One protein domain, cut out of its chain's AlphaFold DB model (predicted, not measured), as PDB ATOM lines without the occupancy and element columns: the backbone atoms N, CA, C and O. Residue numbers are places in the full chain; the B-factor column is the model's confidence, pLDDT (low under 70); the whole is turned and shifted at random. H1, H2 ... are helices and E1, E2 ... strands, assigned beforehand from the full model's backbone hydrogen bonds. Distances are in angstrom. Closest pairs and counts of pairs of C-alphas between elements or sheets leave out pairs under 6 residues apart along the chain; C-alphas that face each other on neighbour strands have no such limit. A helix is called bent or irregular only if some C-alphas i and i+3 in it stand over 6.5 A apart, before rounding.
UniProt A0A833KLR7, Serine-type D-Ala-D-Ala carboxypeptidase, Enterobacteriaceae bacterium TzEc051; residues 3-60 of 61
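What this domain is: This is residues 3 to 60 of the 61 residues of the protein "Serine-type D-Ala-D-Ala carboxypeptidase" of Enterobacteriaceae bacterium TzEc051 (UniProt A0A833KLR7). A bent two-stranded hairpin, E1 and E2, makes one end of a flat, open model, and the single helix H1 stands free at the other end. Between them the unnamed stretch of residues 3 to 15 loops round to the start of E1, and residues 36 to 44 link E2 to H1. The printed part has 58 residues with two named strands and one named helix, in the order E1, E2, H1; the class is mixed, and the sheet E1 - E2 is antiparallel. The whole is extended, with a radius of gyration of the C-alphas of 17.1 A and spans of 48 by 28 by 10 A.

How they stand to each other: Start at residues 3 to 15, which hold no named element, and go on to E1, residues 16 to 24. A tight link of 2 residues leads to E2, residues 27 to 35, and the two strands form a hairpin, antiparallel at 159 degrees. Look at N 20 and O 32, 2.8 A apart, and at N 32 and O 20, 3.0 A apart, both within hydrogen-bond range. C-alphas 23 and 28 face each other at 4.2 A. E2 bends by 54 degrees at residue 30. A short link of 9 residues then leads to H1, residues 45 to 58, which is apart from E1. In H1 every O i to N i+4 pair is within hydrogen-bond range.

Where its parts are: Find C-alpha 16 at (20.568, -34.369, 16.241); from there E1 runs 23.8 A to C-alpha 24. E2 runs 23.1 A from C-alpha 27 at (17.781, -55.676, 7.524) to C-alpha 35. H1 runs 20.3 A from C-alpha 45 to C-alpha 58 at (-10.606, -29.891, 28.121).

The domain as a whole: The C-alphas of Ile 29 and Leu 60 are the two farthest apart, at 49.5 A. Residues 44 to 60, of which 45 to 58 belong to H1, stand free. The printed part has no cut and no long link between named elements. Its mean pLDDT is 79.2; look for values under 70 at residues 3 to 6, 43 and 45.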
ATOM      1  N   VAL A   3      11.886 -40.916  14.795       61.84
ATOM      2  CA  VAL A   3      11.908 -39.601  15.456       61.84
ATOM      3  C   VAL A   3      11.814 -39.830  16.960       61.84
ATOM      4  O   VAL A   3      11.095 -40.729  17.395       61.84
ATOM      5  N   GLN A   4      12.547 -39.047  17.753       64.62
ATOM      6  CA  GLN A   4      12.401 -39.093  19.208       64.62
ATOM      7  C   GLN A   4      10.948 -38.740  19.581       64.62
ATOM      8  O   GLN A   4      10.447 -37.722  19.105       64.62
ATOM      9  N   PRO A   5      10.261 -39.565  20.396       61.19
ATOM     10  CA  PRO A   5       8.826 -39.414  20.650       61.19
ATOM     11  C   PRO A   5       8.465 -38.099  21.355       61.19
ATOM     12  O   PRO A   5       7.348 -37.625  21.201       61.19
ATOM     13  N   ASN A   6       9.417 -37.481  22.061       63.38
ATOM     14  CA  ASN A   6       9.244 -36.196  22.735       63.38
ATOM     15  C   ASN A   6      10.276 -35.195  22.202       63.38
ATOM     16  O   ASN A   6      11.392 -35.112  22.714       63.38
ATOM     17  N   LEU A   7       9.915 -34.467  21.144       71.00
ATOM     18  CA  LEU A   7      10.751 -33.424  20.555       71.00
ATOM     19  C   LEU A   7      10.279 -32.052  21.044       71.00
ATOM     20  O   LEU A   7       9.349 -31.472  20.487       71.00
ATOM     21  N   ASN A   8      10.928 -31.544  22.088       72.25
ATOM     22  CA  ASN A   8      10.611 -30.239  22.661       72.25
ATOM     23  C   ASN A   8      11.518 -29.155  22.070       72.25
ATOM     24  O   ASN A   8      12.709 -29.375  21.845       72.25
ATOM     25  N   ALA A   9      10.944 -27.976  21.835       78.69
ATOM     26  CA  ALA A   9      11.719 -26.768  21.586       78.69
ATOM     27  C   ALA A   9      12.511 -26.369  22.860       78.69
ATOM     28  O   ALA A   9      12.104 -26.767  23.953       78.69
ATOM     29  N   PRO A  10      13.616 -25.606  22.743       79.00
ATOM     30  CA  PRO A  10      14.174 -25.045  21.517       79.00
ATOM     31  C   PRO A  10      15.077 -26.050  20.791       79.00
ATOM     32  O   PRO A  10      15.903 -26.724  21.406       79.00
ATOM     33  N   LEU A  11      14.954 -26.121  19.464       83.75
ATOM     34  CA  LEU A  11      15.836 -26.918  18.613       83.75
ATOM     35  C   LEU A  11      16.857 -26.020  17.929       83.75
ATOM     36  O   LEU A  11      16.498 -25.065  17.238       83.75
ATOM     37  N   GLN A  12      18.134 -26.355  18.068       82.88
ATOM     38  CA  GLN A  12      19.212 -25.632  17.401       82.88
ATOM     39  C   GLN A  12      19.443 -26.166  15.986       82.88
ATOM     40  O   GLN A  12      19.282 -27.356  15.710       82.88
ATOM     41  N   LYS A  13      19.894 -25.297  15.075       84.06
ATOM     42  CA  LYS A  13      20.323 -25.735  13.743       84.06
ATOM     43  C   LYS A  13      21.497 -26.711  13.875       84.06
ATOM     44  O   LYS A  13      22.503 -26.395  14.498       84.06
ATOM     45  N   GLY A  14      21.376 -27.878  13.255       83.94
ATOM     46  CA  GLY A  14      22.361 -28.957  13.321       83.94
ATOM     47  C   GLY A  14      22.184 -29.909  14.506       83.94
ATOM     48  O   GLY A  14      22.891 -30.912  14.566       83.94
ATOM     49  N   GLN A  15      21.232 -29.662  15.413       84.62
ATOM     50  CA  GLN A  15      20.955 -30.567  16.529       84.62
ATOM     51  C   GLN A  15      20.460 -31.920  16.022       84.62
ATOM     52  O   GLN A  15      19.555 -31.982  15.189       84.62
ATOM     53  N   VAL A  16      21.022 -33.009  16.547       85.69
ATOM     54  CA  VAL A  16      20.568 -34.369  16.241       85.69
ATOM     55  C   VAL A  16      19.243 -34.631  16.962       85.69
ATOM     56  O   VAL A  16      19.188 -34.664  18.188       85.69
ATOM     57  N   VAL A  17      18.176 -34.837  16.193       84.06
ATOM     58  CA  VAL A  17      16.795 -35.041  16.677       84.06
ATOM     59  C   VAL A  17      16.310 -36.483  16.506       84.06
ATOM     60  O   VAL A  17      15.204 -36.844  16.900       84.06
ATOM     61  N   GLY A  18      17.145 -37.351  15.936       83.56
ATOM     62  CA  GLY A  18      16.817 -38.758  15.750       83.56
ATOM     63  C   GLY A  18      17.775 -39.458  14.803       83.56
ATOM     64  O   GLY A  18      18.896 -38.996  14.560       83.56
ATOM     65  N   LYS A  19      17.315 -40.578  14.246       83.19
ATOM     66  CA  LYS A  19      18.081 -41.368  13.280       83.19
ATOM     67  C   LYS A  19      17.207 -41.764  12.099       83.19
ATOM     68  O   LYS A  19      16.081 -42.250  12.247       83.19
ATOM     69  N   LEU A  20      17.752 -41.571  10.905       81.62
ATOM     70  CA  LEU A  20      17.184 -42.110   9.684       81.62
ATOM     71  C   LEU A  20      17.746 -43.515   9.492       81.62
ATOM     72  O   LEU A  20      18.946 -43.686   9.301       81.62
ATOM     73  N   VAL A  21      16.860 -44.502   9.582       84.50
ATOM     74  CA  VAL A  21      17.167 -45.920   9.389       84.50
ATOM     75  C   VAL A  21      16.569 -46.336   8.051       84.50
ATOM     76  O   VAL A  21      15.350 -46.256   7.876       84.50
ATOM     77  N   ALA A  22      17.425 -46.743   7.115       83.50
ATOM     78  CA  ALA A  22      17.019 -47.374   5.869       83.50
ATOM     79  C   ALA A  22      17.091 -48.892   6.054       83.50
ATOM     80  O   ALA A  22      18.140 -49.421   6.430       83.50
ATOM     81  N   SER A  23      15.984 -49.588   5.803       85.44
ATOM     82  CA  SER A  23      15.919 -51.045   5.867       85.44
ATOM     83  C   SER A  23      15.464 -51.637   4.538       85.44
ATOM     84  O   SER A  23      14.616 -51.076   3.846       85.44
ATOM     85  N   LEU A  24      16.041 -52.783   4.186       85.56
ATOM     86  CA  LEU A  24      15.668 -53.584   3.027       85.56
ATOM     87  C   LEU A  24      15.470 -55.026   3.499       85.56
ATOM     88  O   LEU A  24      16.347 -55.593   4.150       85.56
ATOM     89  N   TYR A  25      14.296 -55.597   3.227       86.75
ATOM     90  CA  TYR A  25      13.907 -56.938   3.696       86.75
ATOM     91  C   TYR A  25      14.093 -57.153   5.212       86.75
ATOM     92  O   TYR A  25      14.533 -58.208   5.656       86.75
ATOM     93  N   GLY A  26      13.810 -56.129   6.022       83.19
ATOM     94  CA  GLY A  26      13.949 -56.200   7.483       83.19
ATOM     95  C   GLY A  26      15.385 -56.081   8.009       83.19
ATOM     96  O   GLY A  26      15.570 -55.985   9.220       83.19
ATOM     97  N   LYS A  27      16.402 -56.011   7.138       81.44
ATOM     98  CA  LYS A  27      17.781 -55.676   7.524       81.44
ATOM     99  C   LYS A  27      18.035 -54.182   7.388       81.44
ATOM    100  O   LYS A  27      17.698 -53.586   6.368       81.44
ATOM    101  N   VAL A  28      18.662 -53.583   8.396       85.31
ATOM    102  CA  VAL A  28      19.150 -52.200   8.332       85.31
ATOM    103  C   VAL A  28      20.355 -52.147   7.394       85.31
ATOM    104  O   VAL A  28      21.333 -52.858   7.604       85.31
ATOM    105  N   ILE A  29      20.262 -51.330   6.345       88.06
ATOM    106  CA  ILE A  29      21.303 -51.177   5.316       88.06
ATOM    107  C   ILE A  29      22.092 -49.875   5.468       88.06
ATOM    108  O   ILE A  29      23.223 -49.789   5.002       88.06
ATOM    109  N   ALA A  30      21.513 -48.864   6.120       83.06
ATOM    110  CA  ALA A  30      22.195 -47.614   6.415       83.06
ATOM    111  C   ALA A  30      21.521 -46.885   7.580       83.06
ATOM    112  O   ALA A  30      20.292 -46.859   7.694       83.06
ATOM    113  N   GLU A  31      22.344 -46.229   8.394       85.31
ATOM    114  CA  GLU A  31      21.903 -45.322   9.447       85.31
ATOM    115  C   GLU A  31      22.575 -43.965   9.274       85.31
ATOM    116  O   GLU A  31      23.786 -43.879   9.063       85.31
ATOM    117  N   LYS A  32      21.794 -42.890   9.380       86.44
ATOM    118  CA  LYS A  32      22.317 -41.521   9.354       86.44
ATOM    119  C   LYS A  32      21.689 -40.689  10.474       86.44
ATOM    120  O   LYS A  32      20.481 -40.812  10.700       86.44
ATOM    121  N   PRO A  33      22.457 -39.830  11.171       85.94
ATOM    122  CA  PRO A  33      21.882 -38.893  12.129       85.94
ATOM    123  C   PRO A  33      20.895 -37.954  11.431       85.94
ATOM    124  O   PRO A  33      21.196 -37.373  10.386       85.94
ATOM    125  N   LEU A  34      19.706 -37.817  12.018       85.12
ATOM    126  CA  LEU A  34      18.694 -36.862  11.584       85.12
ATOM    127  C   LEU A  34      18.924 -35.557  12.343       85.12
ATOM    128  O   LEU A  34      18.871 -35.552  13.571       85.12
ATOM    129  N   VAL A  35      19.183 -34.467  11.621       88.69
ATOM    130  CA  VAL A  35      19.509 -33.161  12.209       88.69
ATOM    131  C   VAL A  35      18.454 -32.107  11.890       88.69
ATOM    132  O   VAL A  35      17.850 -32.127  10.816       88.69
ATOM    133  N   ALA A  36      18.258 -31.159  12.803       86.62
ATOM    134  CA  ALA A  36      17.391 -30.008  12.597       86.62
ATOM    135  C   ALA A  36      18.023 -29.030  11.592       86.62
ATOM    136  O   ALA A  36      19.039 -28.394  11.866       86.62
ATOM    137  N   LEU A  37      17.434 -28.895  10.401       84.88
ATOM    138  CA  LEU A  37      17.948 -27.996   9.355       84.88
ATOM    139  C   LEU A  37      17.678 -26.513   9.644       84.88
ATOM    140  O   LEU A  37      18.402 -25.642   9.156       84.88
ATOM    141  N   LYS A  38      16.632 -26.231  10.421       80.75
ATOM    142  CA  LYS A  38      16.215 -24.890  10.829       80.75
ATOM    143  C   LYS A  38      16.130 -24.842  12.356       80.75
ATOM    144  O   LYS A  38      15.720 -25.847  12.940       80.75
ATOM    145  N   PRO A  39      16.510 -23.719  12.989       80.81
ATOM    146  CA  PRO A  39      16.250 -23.535  14.406       80.81
ATOM    147  C   PRO A  39      14.738 -23.441  14.637       80.81
ATOM    148  O   PRO A  39      14.019 -22.844  13.831       80.81
ATOM    149  N   VAL A  40      14.266 -24.049  15.719       80.00
ATOM    150  CA  VAL A  40      12.885 -23.925  16.195       80.00
ATOM    151  C   VAL A  40      12.970 -23.317  17.581       80.00
ATOM    152  O   VAL A  40      13.463 -23.957  18.506       80.00
ATOM    153  N   GLU A  41      12.549 -22.068  17.716       75.69
ATOM    154  CA  GLU A  41      12.515 -21.397  19.012       75.69
ATOM    155  C   GLU A  41      11.408 -21.994  19.889       75.69
ATOM    156  O   GLU A  41      10.428 -22.548  19.384       75.69
ATOM    157  N   GLU A  42      11.564 -21.905  21.213       70.50
ATOM    158  CA  GLU A  42      10.438 -22.189  22.101       70.50
ATOM    159  C   GLU A  42       9.267 -21.285  21.736       70.50
ATOM    160  O   GLU A  42       9.432 -20.086  21.501       70.50
ATOM    161  N   ALA A  43       8.061 -21.851  21.742       68.19
ATOM    162  CA  ALA A  43       6.865 -21.038  21.710       68.19
ATOM    163  C   ALA A  43       6.931 -20.047  22.889       68.19
ATOM    164  O   ALA A  43       7.195 -20.437  24.033       68.19
ATOM    165  N   GLY A  44       6.742 -18.753  22.605       71.19
ATOM    166  CA  GLY A  44       6.840 -17.702  23.618       71.19
ATOM    167  C   GLY A  44       5.922 -17.966  24.818       71.19
ATOM    168  O   GLY A  44       4.955 -18.724  24.722       71.19
ATOM    169  N   PHE A  45       6.202 -17.323  25.954       68.12
ATOM    170  CA  PHE A  45       5.456 -17.479  27.217       68.12
ATOM    171  C   PHE A  45       3.921 -17.504  27.037       68.12
ATOM    172  O   PHE A  45       3.233 -18.327  27.637       68.12
ATOM    173  N   PHE A  46       3.390 -16.680  26.130       73.12
ATOM    174  CA  PHE A  46       1.960 -16.606  25.824       73.12
ATOM    175  C   PHE A  46       1.388 -17.853  25.137       73.12
ATOM    176  O   PHE A  46       0.264 -18.241  25.436       73.12
ATOM    177  N   ALA A  47       2.142 -18.519  24.259       71.31
ATOM    178  CA  ALA A  47       1.679 -19.744  23.606       71.31
ATOM    179  C   ALA A  47       1.545 -20.897  24.614       71.31
ATOM    180  O   ALA A  47       0.548 -21.613  24.583       71.31
ATOM    181  N   ARG A  48       2.485 -21.006  25.569       73.19
ATOM    182  CA  ARG A  48       2.393 -21.954  26.694       73.19
ATOM    183  C   ARG A  48       1.207 -21.648  27.607       73.19
ATOM    184  O   ARG A  48       0.487 -22.561  27.997       73.19
ATOM    185  N   LEU A  49       0.971 -20.370  27.914       79.19
ATOM    186  CA  LEU A  49      -0.160 -19.947  28.746       79.19
ATOM    187  C   LEU A  49      -1.510 -20.330  28.117       79.19
ATOM    188  O   LEU A  49      -2.380 -20.855  28.805       79.19
ATOM    189  N   ILE A  50      -1.670 -20.120  26.807       78.81
ATOM    190  CA  ILE A  50      -2.889 -20.507  26.083       78.81
ATOM    191  C   ILE A  50      -3.061 -22.031  26.038       78.81
ATOM    192  O   ILE A  50      -4.190 -22.506  26.157       78.81
ATOM    193  N   ASP A  51      -1.981 -22.801  25.907       75.19
ATOM    194  CA  ASP A  51      -2.046 -24.269  25.918       75.19
ATOM    195  C   ASP A  51      -2.500 -24.815  27.281       75.19
ATOM    196  O   ASP A  51      -3.383 -25.673  27.347       75.19
ATOM    197  N   HIS A  52      -1.997 -24.236  28.377       78.50
ATOM    198  CA  HIS A  52      -2.471 -24.540  29.728       78.50
ATOM    199  C   HIS A  52      -3.953 -24.199  29.918       78.50
ATOM    200  O   HIS A  52      -4.692 -24.989  30.506       78.50
ATOM    201  N   ILE A  53      -4.409 -23.056  29.395       83.50
ATOM    202  CA  ILE A  53      -5.827 -22.674  29.433       83.50
ATOM    203  C   ILE A  53      -6.670 -23.696  28.659       83.50
ATOM    204  O   ILE A  53      -7.685 -24.164  29.170       83.50
ATOM    205  N   LYS A  54      -6.242 -24.102  27.457       80.38
ATOM    206  CA  LYS A  54      -6.952 -25.109  26.654       80.38
ATOM    207  C   LYS A  54      -7.044 -26.460  27.365       80.38
ATOM    208  O   LYS A  54      -8.137 -27.009  27.443       80.38
ATOM    209  N   GLN A  55      -5.945 -26.962  27.930       81.06
ATOM    210  CA  GLN A  55      -5.957 -28.211  28.705       81.06
ATOM    211  C   GLN A  55      -6.856 -28.126  29.942       81.06
ATOM    212  O   GLN A  55      -7.564 -29.082  30.252       81.06
ATOM    213  N   PHE A  56      -6.859 -26.984  30.632       81.69
ATOM    214  CA  PHE A  56      -7.727 -26.762  31.784       81.69
ATOM    215  C   PHE A  56      -9.212 -26.877  31.408       81.69
ATOM    216  O   PHE A  56      -9.962 -27.547  32.112       81.69
ATOM    217  N   PHE A  57      -9.626 -26.305  30.271       82.12
ATOM    218  CA  PHE A  57     -11.006 -26.428  29.787       82.12
ATOM    219  C   PHE A  57     -11.341 -27.821  29.235       82.12
ATOM    220  O   PHE A  57     -12.457 -28.287  29.443       82.12
ATOM    221  N   SER A  58     -10.399 -28.509  28.582       75.94
ATOM    222  CA  SER A  58     -10.606 -29.891  28.121       75.94
ATOM    223  C   SER A  58     -10.782 -30.902  29.256       75.94
ATOM    224  O   SER A  58     -11.376 -31.944  29.025       75.94
ATOM    225  N   ASN A  59     -10.291 -30.609  30.462       73.81
ATOM    226  CA  ASN A  59     -10.472 -31.464  31.640       73.81
ATOM    227  C   ASN A  59     -11.704 -31.087  32.485       73.81
ATOM    228  O   ASN A  59     -11.957 -31.731  33.502       73.81
ATOM    229  N   LEU A  60     -12.427 -30.021  32.118       73.56
ATOM    230  CA  LEU A  60     -13.571 -29.510  32.880       73.56
ATOM    231  C   LEU A  60     -14.928 -30.027  32.357       73.56
ATOM    232  O   LEU A  60     -15.945 -29.778  33.003       73.56
TER     233      LEU A  60